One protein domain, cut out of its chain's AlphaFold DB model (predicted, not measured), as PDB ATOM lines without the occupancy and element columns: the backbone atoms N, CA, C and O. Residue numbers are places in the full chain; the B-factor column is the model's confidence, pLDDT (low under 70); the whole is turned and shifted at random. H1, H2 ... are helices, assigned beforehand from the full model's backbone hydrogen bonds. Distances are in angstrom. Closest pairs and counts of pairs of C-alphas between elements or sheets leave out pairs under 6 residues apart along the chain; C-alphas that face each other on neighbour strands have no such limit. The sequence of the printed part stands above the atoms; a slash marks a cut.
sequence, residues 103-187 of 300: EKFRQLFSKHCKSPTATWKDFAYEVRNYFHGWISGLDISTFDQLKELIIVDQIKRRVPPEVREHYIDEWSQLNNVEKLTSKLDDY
ATOM      1  N   GLU A 103      36.466 -69.403 196.372       70.31
ATOM      2  CA  GLU A 103      35.269 -70.122 195.962       70.31
ATOM      3  C   GLU A 103      34.509 -70.860 197.082       70.31
ATOM      4  O   GLU A 103      33.287 -70.772 197.149       70.31
ATOM      5  N   LYS A 104      35.182 -71.550 198.006       71.69
ATOM      6  CA  LYS A 104      34.516 -72.198 199.147       71.69
ATOM      7  C   LYS A 104      33.947 -71.159 200.110       71.69
ATOM      8  O   LYS A 104      32.811 -71.278 200.562       71.69
ATOM      9  N   PHE A 105      34.725 -70.123 200.402       70.88
ATOM     10  CA  PHE A 105      34.275 -69.008 201.226       70.88
ATOM     11  C   PHE A 105      33.123 -68.235 200.571       70.88
ATOM     12  O   PHE A 105      32.180 -67.863 201.260       70.88
ATOM     13  N   ARG A 106      33.138 -68.086 199.244       79.69
ATOM     14  CA  ARG A 106      32.035 -67.554 198.436       79.69
ATOM     15  C   ARG A 106      30.777 -68.405 198.561       79.69
ATOM     16  O   ARG A 106      29.685 -67.872 198.743       79.69
ATOM     17  N   GLN A 107      30.914 -69.727 198.469       73.44
ATOM     18  CA  GLN A 107      29.791 -70.652 198.603       73.44
ATOM     19  C   GLN A 107      29.205 -70.625 200.014       73.44
ATOM     20  O   GLN A 107      27.987 -70.527 200.143       73.44
ATOM     21  N   LEU A 108      30.049 -70.629 201.051       73.50
ATOM     22  CA  LEU A 108      29.617 -70.447 202.437       73.50
ATOM     23  C   LEU A 108      28.921 -69.095 202.602       73.50
ATOM     24  O   LEU A 108      27.786 -69.052 203.045       73.50
ATOM     25  N   PHE A 109      29.520 -68.003 202.131       80.38
ATOM     26  CA  PHE A 109      28.897 -66.680 202.149       80.38
ATOM     27  C   PHE A 109      27.517 -66.658 201.465       80.38
ATOM     28  O   PHE A 109      26.599 -66.009 201.954       80.38
ATOM     29  N   SER A 110      27.343 -67.386 200.356       75.56
ATOM     30  CA  SER A 110      26.087 -67.396 199.598       75.56
ATOM     31  C   SER A 110      25.019 -68.352 200.129       75.56
ATOM     32  O   SER A 110      23.838 -68.084 199.920       75.56
ATOM     33  N   LYS A 111      25.405 -69.497 200.697       74.31
ATOM     34  CA  LYS A 111      24.487 -70.586 201.077       74.31
ATOM     35  C   LYS A 111      24.306 -70.720 202.585       74.31
ATOM     36  O   LYS A 111      23.481 -71.517 203.019       74.31
ATOM     37  N   HIS A 112      25.084 -69.996 203.386       75.50
ATOM     38  CA  HIS A 112      25.036 -70.127 204.832       75.50
ATOM     39  C   HIS A 112      23.683 -69.666 205.381       75.50
ATOM     40  O   HIS A 112      23.253 -68.527 205.195       75.50
ATOM     41  N   CYS A 113      23.018 -70.580 206.082       68.50
ATOM     42  CA  CYS A 113      21.779 -70.326 206.792       68.50
ATOM     43  C   CYS A 113      22.060 -70.238 208.290       68.50
ATOM     44  O   CYS A 113      22.870 -70.992 208.831       68.50
ATOM     45  N   LYS A 114      21.346 -69.341 208.968       77.94
ATOM     46  CA  LYS A 114      21.419 -69.203 210.421       77.94
ATOM     47  C   LYS A 114      21.054 -70.530 211.089       77.94
ATOM     48  O   LYS A 114      19.959 -71.050 210.880       77.94
ATOM     49  N   SER A 115      21.948 -71.032 211.938       70.81
ATOM     50  CA  SER A 115      21.650 -72.189 212.782       70.81
ATOM     51  C   SER A 115      20.493 -71.873 213.747       70.81
ATOM     52  O   SER A 115      20.470 -70.778 214.322       70.81
ATOM     53  N   PRO A 116      19.564 -72.819 213.995       59.72
ATOM     54  CA  PRO A 116      18.463 -72.641 214.946       59.72
ATOM     55  C   PRO A 116      18.917 -72.268 216.365       59.72
ATOM     56  O   PRO A 116      18.158 -71.659 217.115       59.72
ATOM     57  N   THR A 117      20.152 -72.622 216.732       68.12
ATOM     58  CA  THR A 117      20.732 -72.401 218.065       68.12
ATOM     59  C   THR A 117      21.670 -71.194 218.142       68.12
ATOM     60  O   THR A 117      22.067 -70.808 219.239       68.12
ATOM     61  N   ALA A 118      22.029 -70.582 217.009       74.44
ATOM     62  CA  ALA A 118      22.985 -69.476 216.958       74.44
ATOM     63  C   ALA A 118      22.307 -68.114 217.153       74.44
ATOM     64  O   ALA A 118      21.169 -67.884 216.718       74.44
ATOM     65  N   THR A 119      23.014 -67.145 217.738       81.38
ATOM     66  CA  THR A 119      22.519 -65.764 217.791       81.38
ATOM     67  C   THR A 119      22.711 -65.065 216.440       81.38
ATOM     68  O   THR A 119      23.414 -65.540 215.552       81.38
ATOM     69  N   TRP A 120      22.037 -63.932 216.219       80.62
ATOM     70  CA  TRP A 120      22.258 -63.141 214.995       80.62
ATOM     71  C   TRP A 120      23.655 -62.509 214.944       80.62
ATOM     72  O   TRP A 120      24.162 -62.249 213.858       80.62
ATOM     73  N   LYS A 121      24.290 -62.299 216.107       79.62
ATOM     74  CA  LYS A 121      25.675 -61.824 216.194       79.62
ATOM     75  C   LYS A 121      26.656 -62.894 215.721       79.62
ATOM     76  O   LYS A 121      27.565 -62.563 214.968       79.62
ATOM     77  N   ASP A 122      26.420 -64.149 216.098       66.38
ATOM     78  CA  ASP A 122      27.246 -65.281 215.667       66.38
ATOM     79  C   ASP A 122      27.120 -65.494 214.156       66.38
ATOM     80  O   ASP A 122      28.125 -65.540 213.457       66.38
ATOM     81  N   PHE A 123      25.891 -65.466 213.625       73.50
ATOM     82  CA  PHE A 123      25.654 -65.532 212.179       73.50
ATOM     83  C   PHE A 123      26.362 -64.399 211.417       73.50
ATOM     84  O   PHE A 123      27.035 -64.636 210.419       73.50
ATOM     85  N   ALA A 124      26.254 -63.153 211.892       79.25
ATOM     86  CA  ALA A 124      26.931 -62.023 211.256       79.25
ATOM     87  C   ALA A 124      28.463 -62.161 211.307       79.25
ATOM     88  O   ALA A 124      29.148 -61.808 210.345       79.25
ATOM     89  N   TYR A 125      29.003 -62.682 212.411       73.88
ATOM     90  CA  TYR A 125      30.427 -62.969 212.558       73.88
ATOM     91  C   TYR A 125      30.891 -64.059 211.581       73.88
ATOM     92  O   TYR A 125      31.893 -63.873 210.892       73.88
ATOM     93  N   GLU A 126      30.133 -65.148 211.454       71.12
ATOM     94  CA  GLU A 126      30.404 -66.246 210.521       71.12
ATOM     95  C   GLU A 126      30.376 -65.765 209.065       71.12
ATOM     96  O   GLU A 126      31.358 -65.938 208.342       71.12
ATOM     97  N   VAL A 127      29.321 -65.054 208.655       77.94
ATOM     98  CA  VAL A 127      29.204 -64.476 207.303       77.94
ATOM     99  C   VAL A 127      30.345 -63.500 207.007       77.94
ATOM    100  O   VAL A 127      30.913 -63.530 205.912       77.94
ATOM    101  N   ARG A 128      30.728 -62.656 207.975       81.06
ATOM    102  CA  ARG A 128      31.855 -61.724 207.823       81.06
ATOM    103  C   ARG A 128      33.179 -62.462 207.659       81.06
ATOM    104  O   ARG A 128      33.985 -62.075 206.815       81.06
ATOM    105  N   ASN A 129      33.398 -63.516 208.436       76.25
ATOM    106  CA  ASN A 129      34.591 -64.345 208.315       76.25
ATOM    107  C   ASN A 129      34.642 -65.053 206.963       76.25
ATOM    108  O   ASN A 129      35.707 -65.106 206.352       76.25
ATOM    109  N   TYR A 130      33.504 -65.535 206.459       78.06
ATOM    110  CA  TYR A 130      33.447 -66.126 205.127       78.06
ATOM    111  C   TYR A 130      33.763 -65.101 204.049       78.06
ATOM    112  O   TYR A 130      34.607 -65.352 203.199       78.06
ATOM    113  N   PHE A 131      33.173 -63.911 204.120       81.94
ATOM    114  CA  PHE A 131      33.485 -62.842 203.181       81.94
ATOM    115  C   PHE A 131      34.972 -62.454 203.211       81.94
ATOM    116  O   PHE A 131      35.604 -62.343 202.164       81.94
ATOM    117  N   HIS A 132      35.560 -62.316 204.404       77.88
ATOM    118  CA  HIS A 132      36.982 -62.016 204.555       77.88
ATOM    119  C   HIS A 132      37.864 -63.130 203.976       77.88
ATOM    120  O   HIS A 132      38.833 -62.853 203.267       77.88
ATOM    121  N   GLY A 133      37.533 -64.393 204.251       74.94
ATOM    122  CA  GLY A 133      38.222 -65.543 203.672       74.94
ATOM    123  C   GLY A 133      38.109 -65.578 202.147       74.94
ATOM    124  O   GLY A 133      39.073 -65.926 201.471       74.94
ATOM    125  N   TRP A 134      36.971 -65.143 201.596       82.88
ATOM    126  CA  TRP A 134      36.751 -65.072 200.153       82.88
ATOM    127  C   TRP A 134      37.675 -64.049 199.491       82.88
ATOM    128  O   TRP A 134      38.429 -64.408 198.588       82.88
ATOM    129  N   ILE A 135      37.659 -62.802 199.967       83.44
ATOM    130  CA  ILE A 135      38.473 -61.722 199.385       83.44
ATOM    131  C   ILE A 135      39.973 -61.969 199.580       83.44
ATOM    132  O   ILE A 135      40.759 -61.702 198.675       83.44
ATOM    133  N   SER A 136      40.360 -62.540 200.727       77.94
ATOM    134  CA  SER A 136      41.760 -62.867 201.018       77.94
ATOM    135  C   SER A 136      42.250 -64.014 200.140       77.94
ATOM    136  O   SER A 136      43.389 -64.005 199.704       77.94
ATOM    137  N   GLY A 137      41.381 -64.983 199.835       73.75
ATOM    138  CA  GLY A 137      41.709 -66.092 198.942       73.75
ATOM    139  C   GLY A 137      41.845 -65.708 197.463       73.75
ATOM    140  O   GLY A 137      42.246 -66.564 196.679       73.75
ATOM    141  N   LEU A 138      41.482 -64.479 197.074       75.44
ATOM    142  CA  LEU A 138      41.670 -63.921 195.722       75.44
ATOM    143  C   LEU A 138      42.703 -62.791 195.684       75.44
ATOM    144  O   LEU A 138      42.814 -62.121 194.660       75.44
ATOM    145  N   ASP A 139      43.404 -62.542 196.795       77.94
ATOM    146  CA  ASP A 139      44.353 -61.433 196.935       77.94
ATOM    147  C   ASP A 139      43.754 -60.064 196.536       77.94
ATOM    148  O   ASP A 139      44.426 -59.192 195.976       77.94
ATOM    149  N   ILE A 140      42.462 -59.852 196.824       81.00
ATOM    150  CA  ILE A 140      41.768 -58.596 196.514       81.00
ATOM    151  C   ILE A 140      42.229 -57.520 197.490       81.00
ATOM    152  O   ILE A 140      41.966 -57.590 198.690       81.00
ATOM    153  N   SER A 141      42.887 -56.495 196.955       82.56
ATOM    154  CA  SER A 141      43.475 -55.402 197.738       82.56
ATOM    155  C   SER A 141      42.831 -54.046 197.458       82.56
ATOM    156  O   SER A 141      42.971 -53.122 198.259       82.56
ATOM    157  N   THR A 142      42.092 -53.916 196.353       88.88
ATOM    158  CA  THR A 142      41.475 -52.652 195.927       88.88
ATOM    159  C   THR A 142      39.951 -52.725 195.919       88.88
ATOM    160  O   THR A 142      39.345 -53.783 195.731       88.88
ATOM    161  N   PHE A 143      39.307 -51.568 196.092       86.44
ATOM    162  CA  PHE A 143      37.851 -51.467 196.020       86.44
ATOM    163  C   PHE A 143      37.310 -51.789 194.616       86.44
ATOM    164  O   PHE A 143      36.232 -52.365 194.492       86.44
ATOM    165  N   ASP A 144      38.060 -51.467 193.559       86.31
ATOM    166  CA  ASP A 144      37.662 -51.770 192.180       86.31
ATOM    167  C   ASP A 144      37.669 -53.275 191.895       86.31
ATOM    168  O   ASP A 144      36.676 -53.797 191.390       86.31
ATOM    169  N   GLN A 145      38.705 -53.996 192.337       84.56
ATOM    170  CA  GLN A 145      38.736 -55.463 192.273       84.56
ATOM    171  C   GLN A 145      37.580 -56.097 193.054       84.56
ATOM    172  O   GLN A 145      36.998 -57.085 192.609       84.56
ATOM    173  N   LEU A 146      37.214 -55.523 194.206       87.69
ATOM    174  CA  LEU A 146      36.062 -55.997 194.967       87.69
ATOM    175  C   LEU A 146      34.748 -55.780 194.205       87.69
ATOM    176  O   LEU A 146      33.921 -56.688 194.156       87.69
ATOM    177  N   LYS A 147      34.541 -54.603 193.598       87.00
ATOM    178  CA  LYS A 147      33.353 -54.342 192.766       87.00
ATOM    179  C   LYS A 147      33.263 -55.337 191.612       87.00
ATOM    180  O   LYS A 147      32.202 -55.929 191.424       87.00
ATOM    181  N   GLU A 148      34.360 -55.549 190.884       87.31
ATOM    182  CA  GLU A 148      34.401 -56.523 189.789       87.31
ATOM    183  C   GLU A 148      34.066 -57.931 190.273       87.31
ATOM    184  O   GLU A 148      33.209 -58.581 189.675       87.31
ATOM    185  N   LEU A 149      34.647 -58.370 191.394       86.06
ATOM    186  CA  LEU A 149      34.357 -59.673 191.986       86.06
ATOM    187  C   LEU A 149      32.859 -59.857 192.254       86.06
ATOM    188  O   LEU A 149      32.290 -60.896 191.917       86.06
ATOM    189  N   ILE A 150      32.219 -58.867 192.880       87.75
ATOM    190  CA  ILE A 150      30.799 -58.951 193.229       87.75
ATOM    191  C   ILE A 150      29.928 -58.975 191.968       87.75
ATOM    192  O   ILE A 150      28.984 -59.761 191.902       87.75
ATOM    193  N   ILE A 151      30.250 -58.166 190.954       86.44
ATOM    194  CA  ILE A 151      29.522 -58.152 189.676       86.44
ATOM    195  C   ILE A 151      29.676 -59.501 188.961       86.44
ATOM    196  O   ILE A 151      28.680 -60.100 188.556       86.44
ATOM    197  N   VAL A 152      30.902 -60.022 188.875       86.81
ATOM    198  CA  VAL A 152      31.205 -61.347 188.322       86.81
ATOM    199  C   VAL A 152      30.422 -62.437 189.046       86.81
ATOM    200  O   VAL A 152      29.790 -63.269 188.399       86.81
ATOM    201  N   ASP A 153      30.417 -62.433 190.378       84.75
ATOM    202  CA  ASP A 153      29.681 -63.419 191.171       84.75
ATOM    203  C   ASP A 153      28.171 -63.370 190.884       84.75
ATOM    204  O   ASP A 153      27.523 -64.407 190.727       84.75
ATOM    205  N   GLN A 154      27.609 -62.167 190.742       83.62
ATOM    206  CA  GLN A 154      26.204 -61.977 190.386       83.62
ATOM    207  C   GLN A 154      25.868 -62.486 188.981       83.62
ATOM    208  O   GLN A 154      24.791 -63.063 188.794       83.62
ATOM    209  N   ILE A 155      26.763 -62.304 188.008       82.88
ATOM    210  CA  ILE A 155      26.590 -62.830 186.648       82.88
ATOM    211  C   ILE A 155      26.679 -64.359 186.679       82.88
ATOM    212  O   ILE A 155      25.750 -65.035 186.245       82.88
ATOM    213  N   LYS A 156      27.722 -64.924 187.298       80.00
ATOM    214  CA  LYS A 156      27.944 -66.380 187.386       80.00
ATOM    215  C   LYS A 156      26.777 -67.151 188.015       80.00
ATOM    216  O   LYS A 156      26.550 -68.306 187.653       80.00
ATOM    217  N   ARG A 157      26.032 -66.536 188.944       75.31
ATOM    218  CA  ARG A 157      24.813 -67.118 189.546       75.31
ATOM    219  C   ARG A 157      23.629 -67.200 188.582       75.31
ATOM    220  O   ARG A 157      22.772 -68.053 188.775       75.31
ATOM    221  N   ARG A 158      23.568 -66.309 187.591       76.88
ATOM    222  CA  ARG A 158      22.496 -66.245 186.584       76.88
ATOM    223  C   ARG A 158      22.800 -67.080 185.344       76.88
ATOM    224  O   ARG A 158      21.887 -67.360 184.580       76.88
ATOM    225  N   VAL A 159      24.060 -67.474 185.156       74.94
ATOM    226  CA  VAL A 159      24.474 -68.319 184.034       74.94
ATOM    227  C   VAL A 159      23.948 -69.750 184.228       74.94
ATOM    228  O   VAL A 159      24.191 -70.333 185.296       74.94
ATOM    229  N   PRO A 160      23.252 -70.316 183.222       70.69
ATOM    230  CA  PRO A 160      22.768 -71.691 183.251       70.69
ATOM    231  C   PRO A 160      23.898 -72.714 183.479       70.69
ATOM    232  O   PRO A 160      25.054 -72.463 183.114       70.69
ATOM    233  N   PRO A 161      23.611 -73.857 184.131       58.00
ATOM    234  CA  PRO A 161      24.624 -74.867 184.429       58.00
ATOM    235  C   PRO A 161      25.305 -75.433 183.174       58.00
ATOM    236  O   PRO A 161      26.486 -75.755 183.251       58.00
ATOM    237  N   GLU A 162      24.624 -75.466 182.028       65.25
ATOM    238  CA  GLU A 162      25.134 -75.983 180.751       65.25
ATOM    239  C   GLU A 162      26.320 -75.147 180.243       65.25
ATOM    240  O   GLU A 162      27.371 -75.673 179.876       65.25
ATOM    241  N   VAL A 163      26.189 -73.818 180.301       67.19
ATOM    242  CA  VAL A 163      27.251 -72.878 179.906       67.19
ATOM    243  C   VAL A 163      28.413 -72.933 180.896       67.19
ATOM    244  O   VAL A 163      29.585 -72.869 180.525       67.19
ATOM    245  N   ARG A 164      28.102 -73.089 182.186       64.19
ATOM    246  CA  ARG A 164      29.115 -73.240 183.235       64.19
ATOM    247  C   ARG A 164      29.944 -74.507 183.037       64.19
ATOM    248  O   ARG A 164      31.156 -74.466 183.237       64.19
ATOM    249  N   GLU A 165      29.301 -75.613 182.674       62.97
ATOM    250  CA  GLU A 165      29.959 -76.893 182.419       62.97
ATOM    251  C   GLU A 165      30.872 -76.816 181.194       62.97
ATOM    252  O   GLU A 165      32.007 -77.294 181.245       62.97
ATOM    253  N   HIS A 166      30.440 -76.111 180.142       70.62
ATOM    254  CA  HIS A 166      31.265 -75.862 178.960       70.62
ATOM    255  C   HIS A 166      32.599 -75.171 179.296       70.62
ATOM    256  O   HIS A 166      33.634 -75.490 178.713       70.62
ATOM    257  N   TYR A 167      32.598 -74.267 180.281       66.19
ATOM    258  CA  TYR A 167      33.774 -73.496 180.694       66.19
ATOM    259  C   TYR A 167      34.376 -73.933 182.034       66.19
ATOM    260  O   TYR A 167      35.122 -73.160 182.638       66.19
ATOM    261  N   ILE A 168      34.093 -75.146 182.516       61.44
ATOM    262  CA  ILE A 168      34.418 -75.576 183.888       61.44
ATOM    263  C   ILE A 168      35.895 -75.384 184.278       61.44
ATOM    264  O   ILE A 168      36.191 -74.978 185.405       61.44
ATOM    265  N   ASP A 169      36.819 -75.598 183.339       56.66
ATOM    266  CA  ASP A 169      38.264 -75.470 183.561       56.66
ATOM    267  C   ASP A 169      38.725 -74.013 183.727       56.66
ATOM    268  O   ASP A 169      39.644 -73.727 184.498       56.66
ATOM    269  N   GLU A 170      38.053 -73.076 183.060       65.94
ATOM    270  CA  GLU A 170      38.407 -71.655 183.058       65.94
ATOM    271  C   GLU A 170      37.488 -70.808 183.949       65.94
ATOM    272  O   GLU A 170      37.825 -69.675 184.296       65.94
ATOM    273  N   TRP A 171      36.354 -71.360 184.388       69.81
ATOM    274  CA  TRP A 171      35.304 -70.667 185.132       69.81
ATOM    275  C   TRP A 171      35.806 -69.986 186.411       69.81
ATOM    276  O   TRP A 171      35.380 -68.881 186.758       69.81
ATOM    277  N   SER A 172      36.745 -70.628 187.108       65.00
ATOM    278  CA  SER A 172      37.367 -70.105 188.335       65.00
ATOM    279  C   SER A 172      38.314 -68.920 188.094       65.00
ATOM    280  O   SER A 172      38.570 -68.151 189.015       65.00
ATOM    281  N   GLN A 173      38.802 -68.751 186.862       67.50
ATOM    282  CA  GLN A 173      39.750 -67.702 186.464       67.50
ATOM    283  C   GLN A 173      39.053 -66.476 185.852       67.50
ATOM    284  O   GLN A 173      39.680 -65.437 185.639       67.50
ATOM    285  N   LEU A 174      37.750 -66.570 185.567       72.38
ATOM    286  CA  LEU A 174      36.936 -65.463 185.061       72.38
ATOM    287  C   LEU A 174      36.541 -64.524 186.210       72.38
ATOM    288  O   LEU A 174      35.404 -64.558 186.671       72.38
ATOM    289  N   ASN A 175      37.497 -63.737 186.706       71.94
ATOM    290  CA  ASN A 175      37.302 -62.776 187.805       71.94
ATOM    291  C   ASN A 175      37.163 -61.322 187.329       71.94
ATOM    292  O   ASN A 175      37.031 -60.424 188.151       71.94
ATOM    293  N   ASN A 176      37.164 -61.110 186.013       81.75
ATOM    294  CA  ASN A 176      36.954 -59.819 185.372       81.75
ATOM    295  C   ASN A 176      35.627 -59.836 184.602       81.75
ATOM    296  O   ASN A 176      35.298 -60.833 183.951       81.75
ATOM    297  N   VAL A 177      34.880 -58.735 184.699       83.75
ATOM    298  CA  VAL A 177      33.529 -58.618 184.133       83.75
ATOM    299  C   VAL A 177      33.558 -58.738 182.612       83.75
ATOM    300  O   VAL A 177      32.843 -59.579 182.080       83.75
ATOM    301  N   GLU A 178      34.413 -57.975 181.928       81.75
ATOM    302  CA  GLU A 178      34.491 -57.963 180.459       81.75
ATOM    303  C   GLU A 178      34.893 -59.328 179.903       81.75
ATOM    304  O   GLU A 178      34.288 -59.834 178.958       81.75
ATOM    305  N   LYS A 179      35.892 -59.964 180.524       82.88
ATOM    306  CA  LYS A 179      36.344 -61.297 180.114       82.88
ATOM    307  C   LYS A 179      35.253 -62.352 180.305       82.88
ATOM    308  O   LYS A 179      35.162 -63.281 179.507       82.88
ATOM    309  N   LEU A 180      34.454 -62.241 181.369       83.44
ATOM    310  CA  LEU A 180      33.335 -63.149 181.611       83.44
ATOM    311  C   LEU A 180      32.211 -62.924 180.599       83.44
ATOM    312  O   LEU A 180      31.758 -63.897 180.009       83.44
ATOM    313  N   THR A 181      31.766 -61.681 180.401       83.88
ATOM    314  CA  THR A 181      30.652 -61.379 179.490       83.88
ATOM    315  C   THR A 181      30.999 -61.741 178.058       83.88
ATOM    316  O   THR A 181      30.213 -62.431 177.432       83.88
ATOM    317  N   SER A 182      32.214 -61.423 177.597       84.62
ATOM    318  CA  SER A 182      32.649 -61.761 176.234       84.62
ATOM    319  C   SER A 182      32.550 -63.266 175.963       84.62
ATOM    320  O   SER A 182      32.006 -63.674 174.951       84.62
ATOM    321  N   LYS A 183      32.982 -64.115 176.907       81.75
ATOM    322  CA  LYS A 183      32.880 -65.577 176.758       81.75
ATOM    323  C   LYS A 183      31.451 -66.119 176.795       81.75
ATOM    324  O   LYS A 183      31.189 -67.192 176.251       81.75
ATOM    325  N   LEU A 184      30.566 -65.449 177.532       82.12
ATOM    326  CA  LEU A 184      29.151 -65.809 177.568       82.12
ATOM    327  C   LEU A 184      28.487 -65.417 176.247       82.12
ATOM    328  O   LEU A 184      27.783 -66.240 175.676       82.12
ATOM    329  N   ASP A 185      28.802 -64.233 175.728       83.06
ATOM    330  CA  ASP A 185      28.320 -63.760 174.432       83.06
ATOM    331  C   ASP A 185      28.839 -64.656 173.285       83.06
ATOM    332  O   ASP A 185      28.051 -65.056 172.435       83.06
ATOM    333  N   ASP A 186      30.111 -65.083 173.315       80.00
ATOM    334  CA  ASP A 186      30.693 -66.041 172.351       80.00
ATOM    335  C   ASP A 186      29.968 -67.404 172.355       80.00
ATOM    336  O   ASP A 186      29.928 -68.108 171.346       80.00
ATOM    337  N   TYR A 187      29.435 -67.819 173.510       73.38
ATOM    338  CA  TYR A 187      28.644 -69.047 173.623       73.38
ATOM    339  C   TYR A 187      27.216 -68.851 173.104       73.38
ATOM    340  O   TYR A 187      26.652 -69.760 172.494       73.38
TER     341      TYR A 187
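What this domain is: This is residues 103 to 187 of the 300 residues of the protein "SCAN box domain-containing protein" of Araneus ventricosus (UniProt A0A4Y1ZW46). Two helical lobes sit end to end along an elongated body: one is the hairpin of H1 and H2, the other holds H3 and H5 loosely side by side, with short H4 crosswise near the end of H5. H3 stands crosswise to H2 where the lobes meet, and residues 116 to 121 stick out. The printed part has 85 residues, with five named helices, H1 to H5, and no named strand; its class is all helix. It is only just loose, close to compact, with a radius of gyration of the C-alphas of 14.7 A and spans of 47 by 30 by 17 A.

Where its parts are: H1, residues 103 to 111, begins at C-alpha 103 (35.269, -70.122, 195.962) and is 11.9 A long. H2, residues 120 to 136, is 24.0 A long. H3, residues 143 to 158, is 23.3 A long and begins at C-alpha 143 (37.851, -51.467, 196.020). H4 holds residues 161 to 166. H5, residues 177 to 187, is 15.6 A long and ends at C-alpha 187 (28.644, -69.047, 173.623).

How they stand to each other: H1 and H2 form a helical hairpin and touch, H2 with residues 127 to 134 alone; their closest C-alphas, of Phe 105 and Trp 134, are 4.8 A apart. They run opposite ways at a shallow tilt of 28 degrees. H2 and H3 are close but not clearly touching, about perpendicular at 76 degrees; their closest C-alphas, of Ile 135 and Leu 146, are 7.6 A apart. H3 touches H5 with residues 148 to 152 alone; the closest C-alphas, of Val 152 and Val 177, are 5.5 A apart. They run the same way at a shallow tilt of 26 degrees. H4 and H5 are close but not clearly touching, about perpendicular at 88 degrees; their closest C-alphas, of Val 163 and Tyr 187, are 7.5 A apart. Every O i to N i+4 pair is within hydrogen-bond range in H1, H2, H4 and H5, and 11 of 12 in H3.

The domain as a whole: The two C-alphas farthest apart, of Thr 117 and Asp 186, are 47.2 A apart. The printed part has no cut, and no link is long. Mean pLDDT of the printed part is 76.5; 16 residues are under 70, among them residues 161 to 165 and 167 to 173.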